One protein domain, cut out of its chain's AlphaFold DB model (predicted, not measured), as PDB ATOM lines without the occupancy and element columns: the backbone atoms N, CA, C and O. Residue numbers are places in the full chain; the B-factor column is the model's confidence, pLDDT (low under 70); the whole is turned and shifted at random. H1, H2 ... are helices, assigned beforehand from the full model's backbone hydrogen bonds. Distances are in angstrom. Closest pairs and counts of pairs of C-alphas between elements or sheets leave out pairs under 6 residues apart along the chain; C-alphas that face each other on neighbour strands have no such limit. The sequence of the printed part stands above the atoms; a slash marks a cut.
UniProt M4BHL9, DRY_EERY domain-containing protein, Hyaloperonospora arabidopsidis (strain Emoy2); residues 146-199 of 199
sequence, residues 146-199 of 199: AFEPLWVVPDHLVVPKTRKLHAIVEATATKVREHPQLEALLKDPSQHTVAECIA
ATOM      1  N   ALA A 146      20.660  22.475 -51.441       80.31
ATOM      2  CA  ALA A 146      21.077  23.605 -50.633       80.31
ATOM      3  C   ALA A 146      20.493  24.890 -51.230       80.31
ATOM      4  O   ALA A 146      20.509  25.106 -52.443       80.31
ATOM      5  N   PHE A 147      19.931  25.749 -50.381       81.62
ATOM      6  CA  PHE A 147      19.403  27.018 -50.864       81.62
ATOM      7  C   PHE A 147      20.551  28.002 -51.107       81.62
ATOM      8  O   PHE A 147      21.156  28.506 -50.163       81.62
ATOM      9  N   GLU A 148      20.814  28.304 -52.376       84.75
ATOM     10  CA  GLU A 148      21.759  29.343 -52.783       84.75
ATOM     11  C   GLU A 148      20.999  30.622 -53.175       84.75
ATOM     12  O   GLU A 148      20.299  30.647 -54.194       84.75
ATOM     13  N   PRO A 149      21.076  31.702 -52.373       84.31
ATOM     14  CA  PRO A 149      20.389  32.944 -52.692       84.31
ATOM     15  C   PRO A 149      21.033  33.625 -53.906       84.31
ATOM     16  O   PRO A 149      22.238  33.848 -53.955       84.31
ATOM     17  N   LEU A 150      20.206  34.050 -54.863       84.94
ATOM     18  CA  LEU A 150      20.639  34.813 -56.046       84.94
ATOM     19  C   LEU A 150      21.000  36.281 -55.735       84.94
ATOM     20  O   LEU A 150      21.332  37.049 -56.637       84.94
ATOM     21  N   TRP A 151      20.883  36.696 -54.475       86.44
ATOM     22  CA  TRP A 151      21.095  38.060 -54.002       86.44
ATOM     23  C   TRP A 151      21.988  38.057 -52.758       86.44
ATOM     24  O   TRP A 151      22.059  37.070 -52.029       86.44
ATOM     25  N   VAL A 152      22.679  39.174 -52.517       87.25
ATOM     26  CA  VAL A 152      23.586  39.310 -51.371       87.25
ATOM     27  C   VAL A 152      22.763  39.431 -50.095       87.25
ATOM     28  O   VAL A 152      22.150  40.470 -49.839       87.25
ATOM     29  N   VAL A 153      22.751  38.360 -49.304       87.00
ATOM     30  CA  VAL A 153      22.123  38.346 -47.983       87.00
ATOM     31  C   VAL A 153      23.076  39.009 -46.981       87.00
ATOM     32  O   VAL A 153      24.227  38.592 -46.893       87.00
ATOM     33  N   PRO A 154      22.638  40.034 -46.231       91.25
ATOM     34  CA  PRO A 154      23.445  40.638 -45.173       91.25
ATOM     35  C   PRO A 154      23.906  39.633 -44.104       91.25
ATOM     36  O   PRO A 154      23.110  38.812 -43.655       91.25
ATOM     37  N   ASP A 155      25.137  39.787 -43.606       84.88
ATOM     38  CA  ASP A 155      25.803  38.842 -42.681       84.88
ATOM     39  C   ASP A 155      25.068  38.583 -41.350       84.88
ATOM     40  O   ASP A 155      25.343  37.605 -40.660       84.88
ATOM     41  N   HIS A 156      24.139  39.459 -40.957       87.31
ATOM     42  CA  HIS A 156      23.360  39.309 -39.725       87.31
ATOM     43  C   HIS A 156      22.122  38.411 -39.888       87.31
ATOM     44  O   HIS A 156      21.437  38.143 -38.900       87.31
ATOM     45  N   LEU A 157      21.801  37.975 -41.111       85.50
ATOM     46  CA  LEU A 157      20.646  37.128 -41.398       85.50
ATOM     47  C   LEU A 157      21.081  35.681 -41.638       85.50
ATOM     48  O   LEU A 157      21.998  35.402 -42.406       85.50
ATOM     49  N   VAL A 158      20.379  34.747 -40.997       85.56
ATOM     50  CA  VAL A 158      20.616  33.312 -41.178       85.56
ATOM     51  C   VAL A 158      19.913  32.846 -42.449       85.56
ATOM     52  O   VAL A 158      18.691  32.940 -42.567       85.56
ATOM     53  N   VAL A 159      20.689  32.326 -43.398       85.88
ATOM     54  CA  VAL A 159      20.166  31.767 -44.649       85.88
ATOM     55  C   VAL A 159      19.576  30.371 -44.384       85.88
ATOM     56  O   VAL A 159      20.194  29.573 -43.672       85.88
ATOM     57  N   PRO A 160      18.387  30.040 -44.928       87.00
ATOM     58  CA  PRO A 160      17.826  28.696 -44.830       87.00
ATOM     59  C   PRO A 160      18.764  27.645 -45.431       87.00
ATOM     60  O   PRO A 160      19.345  27.865 -46.487       87.00
ATOM     61  N   LYS A 161      18.880  26.480 -44.785       83.31
ATOM     62  CA  LYS A 161      19.791  25.412 -45.236       83.31
ATOM     63  C   LYS A 161      19.319  24.723 -46.523       83.31
ATOM     64  O   LYS A 161      20.147  24.333 -47.335       83.31
ATOM     65  N   THR A 162      18.005  24.582 -46.714       88.62
ATOM     66  CA  THR A 162      17.412  23.854 -47.850       88.62
ATOM     67  C   THR A 162      16.408  24.711 -48.610       88.62
ATOM     68  O   THR A 162      15.743  25.585 -48.037       88.62
ATOM     69  N   ARG A 163      16.238  24.425 -49.906       86.50
ATOM     70  CA  ARG A 163      15.264  25.127 -50.758       86.50
ATOM     71  C   ARG A 163      13.826  24.984 -50.256       86.50
ATOM     72  O   ARG A 163      13.032  25.913 -50.382       86.50
ATOM     73  N   LYS A 164      13.492  23.855 -49.630       86.62
ATOM     74  CA  LYS A 164      12.176  23.621 -49.017       86.62
ATOM     75  C   LYS A 164      11.897  24.565 -47.854       86.62
ATOM     76  O   LYS A 164      10.821  25.151 -47.796       86.62
ATOM     77  N   LEU A 165      12.866  24.745 -46.954       85.81
ATOM     78  CA  LEU A 165      12.729  25.698 -45.851       85.81
ATOM     79  C   LEU A 165      12.548  27.115 -46.391       85.81
ATOM     80  O   LEU A 165      11.679  27.838 -45.914       85.81
ATOM     81  N   HIS A 166      13.300  27.482 -47.431       89.25
ATOM     82  CA  HIS A 166      13.098  28.758 -48.107       89.25
ATOM     83  C   HIS A 166      11.678  28.896 -48.688       89.25
ATOM     84  O   HIS A 166      11.026  29.905 -48.436       89.25
ATOM     85  N   ALA A 167      11.157  27.872 -49.373       89.50
ATOM     86  CA  ALA A 167       9.803  27.883 -49.934       89.50
ATOM     87  C   ALA A 167       8.711  28.005 -48.855       89.50
ATOM     88  O   ALA A 167       7.722  28.714 -49.038       89.50
ATOM     89  N   ILE A 168       8.894  27.353 -47.703       89.75
ATOM     90  CA  ILE A 168       7.986  27.492 -46.558       89.75
ATOM     91  C   ILE A 168       8.031  28.927 -46.028       89.75
ATOM     92  O   ILE A 168       6.978  29.518 -45.803       89.75
ATOM     93  N   VAL A 169       9.226  29.499 -45.857       90.06
ATOM     94  CA  VAL A 169       9.406  30.887 -45.402       90.06
ATOM     95  C   VAL A 169       8.790  31.886 -46.388       90.06
ATOM     96  O   VAL A 169       8.122  32.825 -45.968       90.06
ATOM     97  N   GLU A 170       8.941  31.680 -47.695       90.94
ATOM     98  CA  GLU A 170       8.332  32.527 -48.728       90.94
ATOM     99  C   GLU A 170       6.796  32.447 -48.704       90.94
ATOM    100  O   GLU A 170       6.096  33.469 -48.722       90.94
ATOM    101  N   ALA A 171       6.257  31.228 -48.626       91.38
ATOM    102  CA  ALA A 171       4.821  30.997 -48.577       91.38
ATOM    103  C   ALA A 171       4.195  31.578 -47.301       91.38
ATOM    104  O   ALA A 171       3.124  32.189 -47.361       91.38
ATOM    105  N   THR A 172       4.851  31.422 -46.147       91.06
ATOM    106  CA  THR A 172       4.381  32.015 -44.888       91.06
ATOM    107  C   THR A 172       4.497  33.533 -44.915       91.06
ATOM    108  O   THR A 172       3.531  34.194 -44.553       91.06
ATOM    109  N   ALA A 173       5.590  34.104 -45.433       91.94
ATOM    110  CA  ALA A 173       5.741  35.551 -45.575       91.94
ATOM    111  C   ALA A 173       4.645  36.164 -46.461       91.94
ATOM    112  O   ALA A 173       4.072  37.199 -46.122       91.94
ATOM    113  N   THR A 174       4.295  35.498 -47.565       93.00
ATOM    114  CA  THR A 174       3.199  35.924 -48.448       93.00
ATOM    115  C   THR A 174       1.855  35.911 -47.719       93.00
ATOM    116  O   THR A 174       1.118  36.894 -47.777       93.00
ATOM    117  N   LYS A 175       1.566  34.842 -46.968       92.44
ATOM    118  CA  LYS A 175       0.324  34.718 -46.190       92.44
ATOM    119  C   LYS A 175       0.243  35.715 -45.035       92.44
ATOM    120  O   LYS A 175      -0.815  36.290 -44.806       92.44
ATOM    121  N   VAL A 176       1.343  35.947 -44.320       93.25
ATOM    122  CA  VAL A 176       1.411  36.929 -43.223       93.25
ATOM    123  C   VAL A 176       1.249  38.353 -43.755       93.25
ATOM    124  O   VAL A 176       0.568  39.165 -43.133       93.25
ATOM    125  N   ARG A 177       1.800  38.655 -44.937       91.62
ATOM    126  CA  ARG A 177       1.600  39.950 -45.603       91.62
ATOM    127  C   ARG A 177       0.122  40.227 -45.895       91.62
ATOM    128  O   ARG A 177      -0.316  41.363 -45.748       91.62
ATOM    129  N   GLU A 178      -0.634  39.212 -46.311       93.19
ATOM    130  CA  GLU A 178      -2.083  39.322 -46.546       93.19
ATOM    131  C   GLU A 178      -2.886  39.346 -45.236       93.19
ATOM    132  O   GLU A 178      -3.911  40.025 -45.137       93.19
ATOM    133  N   HIS A 179      -2.402  38.643 -44.211       90.75
ATOM    134  CA  HIS A 179      -3.070  38.484 -42.924       90.75
ATOM    135  C   HIS A 179      -2.116  38.765 -41.748       90.75
ATOM    136  O   HIS A 179      -1.566  37.826 -41.169       90.75
ATOM    137  N   PRO A 180      -1.978  40.031 -41.304       88.75
ATOM    138  CA  PRO A 180      -1.027  40.405 -40.248       88.75
ATOM    139  C   PRO A 180      -1.263  39.703 -38.903       88.75
ATOM    140  O   PRO A 180      -0.336  39.478 -38.134       88.75
ATOM    141  N   GLN A 181      -2.506  39.312 -38.615       86.38
ATOM    142  CA  GLN A 181      -2.842  38.602 -37.374       86.38
ATOM    143  C   GLN A 181      -2.279  37.172 -37.330       86.38
ATOM    144  O   GLN A 181      -2.126  36.607 -36.248       86.38
ATOM    145  N   LEU A 182      -1.930  36.601 -38.489       88.06
ATOM    146  CA  LEU A 182      -1.317  35.279 -38.588       88.06
ATOM    147  C   LEU A 182       0.074  35.253 -37.941       88.06
ATOM    148  O   LEU A 182       0.453  34.234 -37.378       88.06
ATOM    149  N   GLU A 183       0.815  36.365 -37.969       88.19
ATOM    150  CA  GLU A 183       2.125  36.456 -37.314       88.19
ATOM    151  C   GLU A 183       2.010  36.262 -35.799       88.19
ATOM    152  O   GLU A 183       2.758  35.483 -35.214       88.19
ATOM    153  N   ALA A 184       1.035  36.925 -35.169       84.12
ATOM    154  CA  ALA A 184       0.792  36.802 -33.734       84.12
ATOM    155  C   ALA A 184       0.410  35.365 -33.345       84.12
ATOM    156  O   ALA A 184       0.847  34.882 -32.304       84.12
ATOM    157  N   LEU A 185      -0.352  34.679 -34.203       83.25
ATOM    158  CA  LEU A 185      -0.741  33.285 -34.003       83.25
ATOM    159  C   LEU A 185       0.438  32.318 -34.181       83.25
ATOM    160  O   LEU A 185       0.603  31.405 -33.380       83.25
ATOM    161  N   LEU A 186       1.265  32.518 -35.211       82.62
ATOM    162  CA  LEU A 186       2.447  31.686 -35.476       82.62
ATOM    163  C   LEU A 186       3.536  31.856 -34.410       82.62
ATOM    164  O   LEU A 186       4.343  30.956 -34.213       82.62
ATOM    165  N   LYS A 187       3.565  33.011 -33.738       81.25
ATOM    166  CA  LYS A 187       4.513  33.322 -32.664       81.25
ATOM    167  C   LYS A 187       4.067  32.806 -31.294       81.25
ATOM    168  O   LYS A 187       4.857  32.868 -30.354       81.25
ATOM    169  N   ASP A 188       2.825  32.338 -31.156       74.56
ATOM    170  CA  ASP A 188       2.321  31.835 -29.882       74.56
ATOM    171  C   ASP A 188       3.011  30.496 -29.529       74.56
ATOM    172  O   ASP A 188       2.839  29.496 -30.236       74.56
ATOM    173  N   PRO A 189       3.788  30.444 -28.427       57.81
ATOM    174  CA  PRO A 189       4.522  29.252 -28.009       57.81
ATOM    175  C   PRO A 189       3.617  28.053 -27.689       57.81
ATOM    176  O   PRO A 189       4.107  26.928 -27.626       57.81
ATOM    177  N   SER A 190       2.306  28.252 -27.524       55.97
ATOM    178  CA  SER A 190       1.343  27.168 -27.290       55.97
ATOM    179  C   SER A 190       1.180  26.194 -28.469       55.97
ATOM    180  O   SER A 190       0.637  25.108 -28.274       55.97
ATOM    181  N   GLN A 191       1.679  26.539 -29.664       53.06
ATOM    182  CA  GLN A 191       1.678  25.678 -30.860       53.06
ATOM    183  C   GLN A 191       3.055  25.054 -31.175       53.06
ATOM    184  O   GLN A 191       3.194  24.328 -32.159       53.06
ATOM    185  N   HIS A 192       4.090  25.304 -30.361       53.97
ATOM    186  CA  HIS A 192       5.420  24.720 -30.557       53.97
ATOM    187  C   HIS A 192       5.466  23.265 -30.064       53.97
ATOM    188  O   HIS A 192       5.926  22.987 -28.959       53.97
ATOM    189  N   THR A 193       5.028  22.312 -30.888       51.03
ATOM    190  CA  THR A 193       5.303  20.876 -30.662       51.03
ATOM    191  C   THR A 193       6.460  20.325 -31.493       51.03
ATOM    192  O   THR A 193       6.792  19.157 -31.337       51.03
ATOM    193  N   VAL A 194       7.143  21.131 -32.312       50.03
ATOM    194  CA  VAL A 194       8.301  20.662 -33.099       50.03
ATOM    195  C   VAL A 194       9.310  21.784 -33.378       50.03
ATOM    196  O   VAL A 194       9.272  22.385 -34.442       50.03
ATOM    197  N   ALA A 195      10.217  22.088 -32.438       42.00
ATOM    198  CA  ALA A 195      11.460  22.822 -32.742       42.00
ATOM    199  C   ALA A 195      12.494  22.806 -31.589       42.00
ATOM    200  O   ALA A 195      13.058  23.842 -31.249       42.00
ATOM    201  N   GLU A 196      12.803  21.650 -31.000       46.97
ATOM    202  CA  GLU A 196      14.169  21.445 -30.490       46.97
ATOM    203  C   GLU A 196      15.025  21.005 -31.680       46.97
ATOM    204  O   GLU A 196      15.060  19.823 -31.993       46.97
ATOM    205  N   CYS A 197      15.631  21.950 -32.408       41.91
ATOM    206  CA  CYS A 197      16.692  21.669 -33.396       41.91
ATOM    207  C   CYS A 197      17.487  22.917 -33.841       41.91
ATOM    208  O   CYS A 197      18.095  22.918 -34.911       41.91
ATOM    209  N   ILE A 198      17.518  23.990 -33.045       41.53
ATOM    210  CA  ILE A 198      18.474  25.086 -33.264       41.53
ATOM    211  C   ILE A 198      19.208  25.356 -31.953       41.53
ATOM    212  O   ILE A 198      18.860  26.256 -31.192       41.53
ATOM    213  N   ALA A 199      20.214  24.522 -31.712       36.34
ATOM    214  CA  ALA A 199      21.426  24.831 -30.969       36.34
ATOM    215  C   ALA A 199      22.588  24.165 -31.716       36.34
ATOM    216  O   ALA A 199      22.391  23.017 -32.179       36.34
TER     217      ALA A 199
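What this domain is: This is residues 146 to 199 of the 199 residues of the protein "DRY_EERY domain-containing protein" of Hyaloperonospora arabidopsidis (strain Emoy2) (UniProt M4BHL9). A long helix, H1, meets a short one, H2, at its end in a V-shaped corner; a loop before H1, residues 150 to 158, and a tail after H2, residues 187 to 199, stick out. The 54 printed residues hold two named helices, H1 then H2, and no named strand; the class is all helix, with 22 residues in named elements, under half. The whole is loose, with a radius of gyration of the C-alphas of 13.2 A and spans of 33 by 30 by 21 A.

Where its parts are: Start at Ala 146; residues 146 to 162 hold no named element. Find C-alpha 163 at (15.264, 25.127, -50.758); from there H1, residues 163 to 178, runs 22.8 A. H2, residues 181 to 186, ends at C-alpha 186, (2.447, 31.686, -35.476), after 8.9 A.

How they stand to each other: Look at Val 176 and Leu 182, whose C-alphas, 5.6 A apart, are the closest of H1 and H2. The helices only just touch, with 3 pairs of C-alphas within 8 A, and only at the corner, H1 with residues 175 to 176 alone. They run opposite ways at a shallow tilt of 34 degrees, only just short of steep. In H1 and H2 every O i to N i+4 pair is within hydrogen-bond range.

The domain as a whole: The C-alphas farthest apart, Leu 150 and Ser 190, are 35.5 A apart. The printed part has no cut, and the link from H1 to H2 is tight. Residues 189 to 199 have pLDDT under 70.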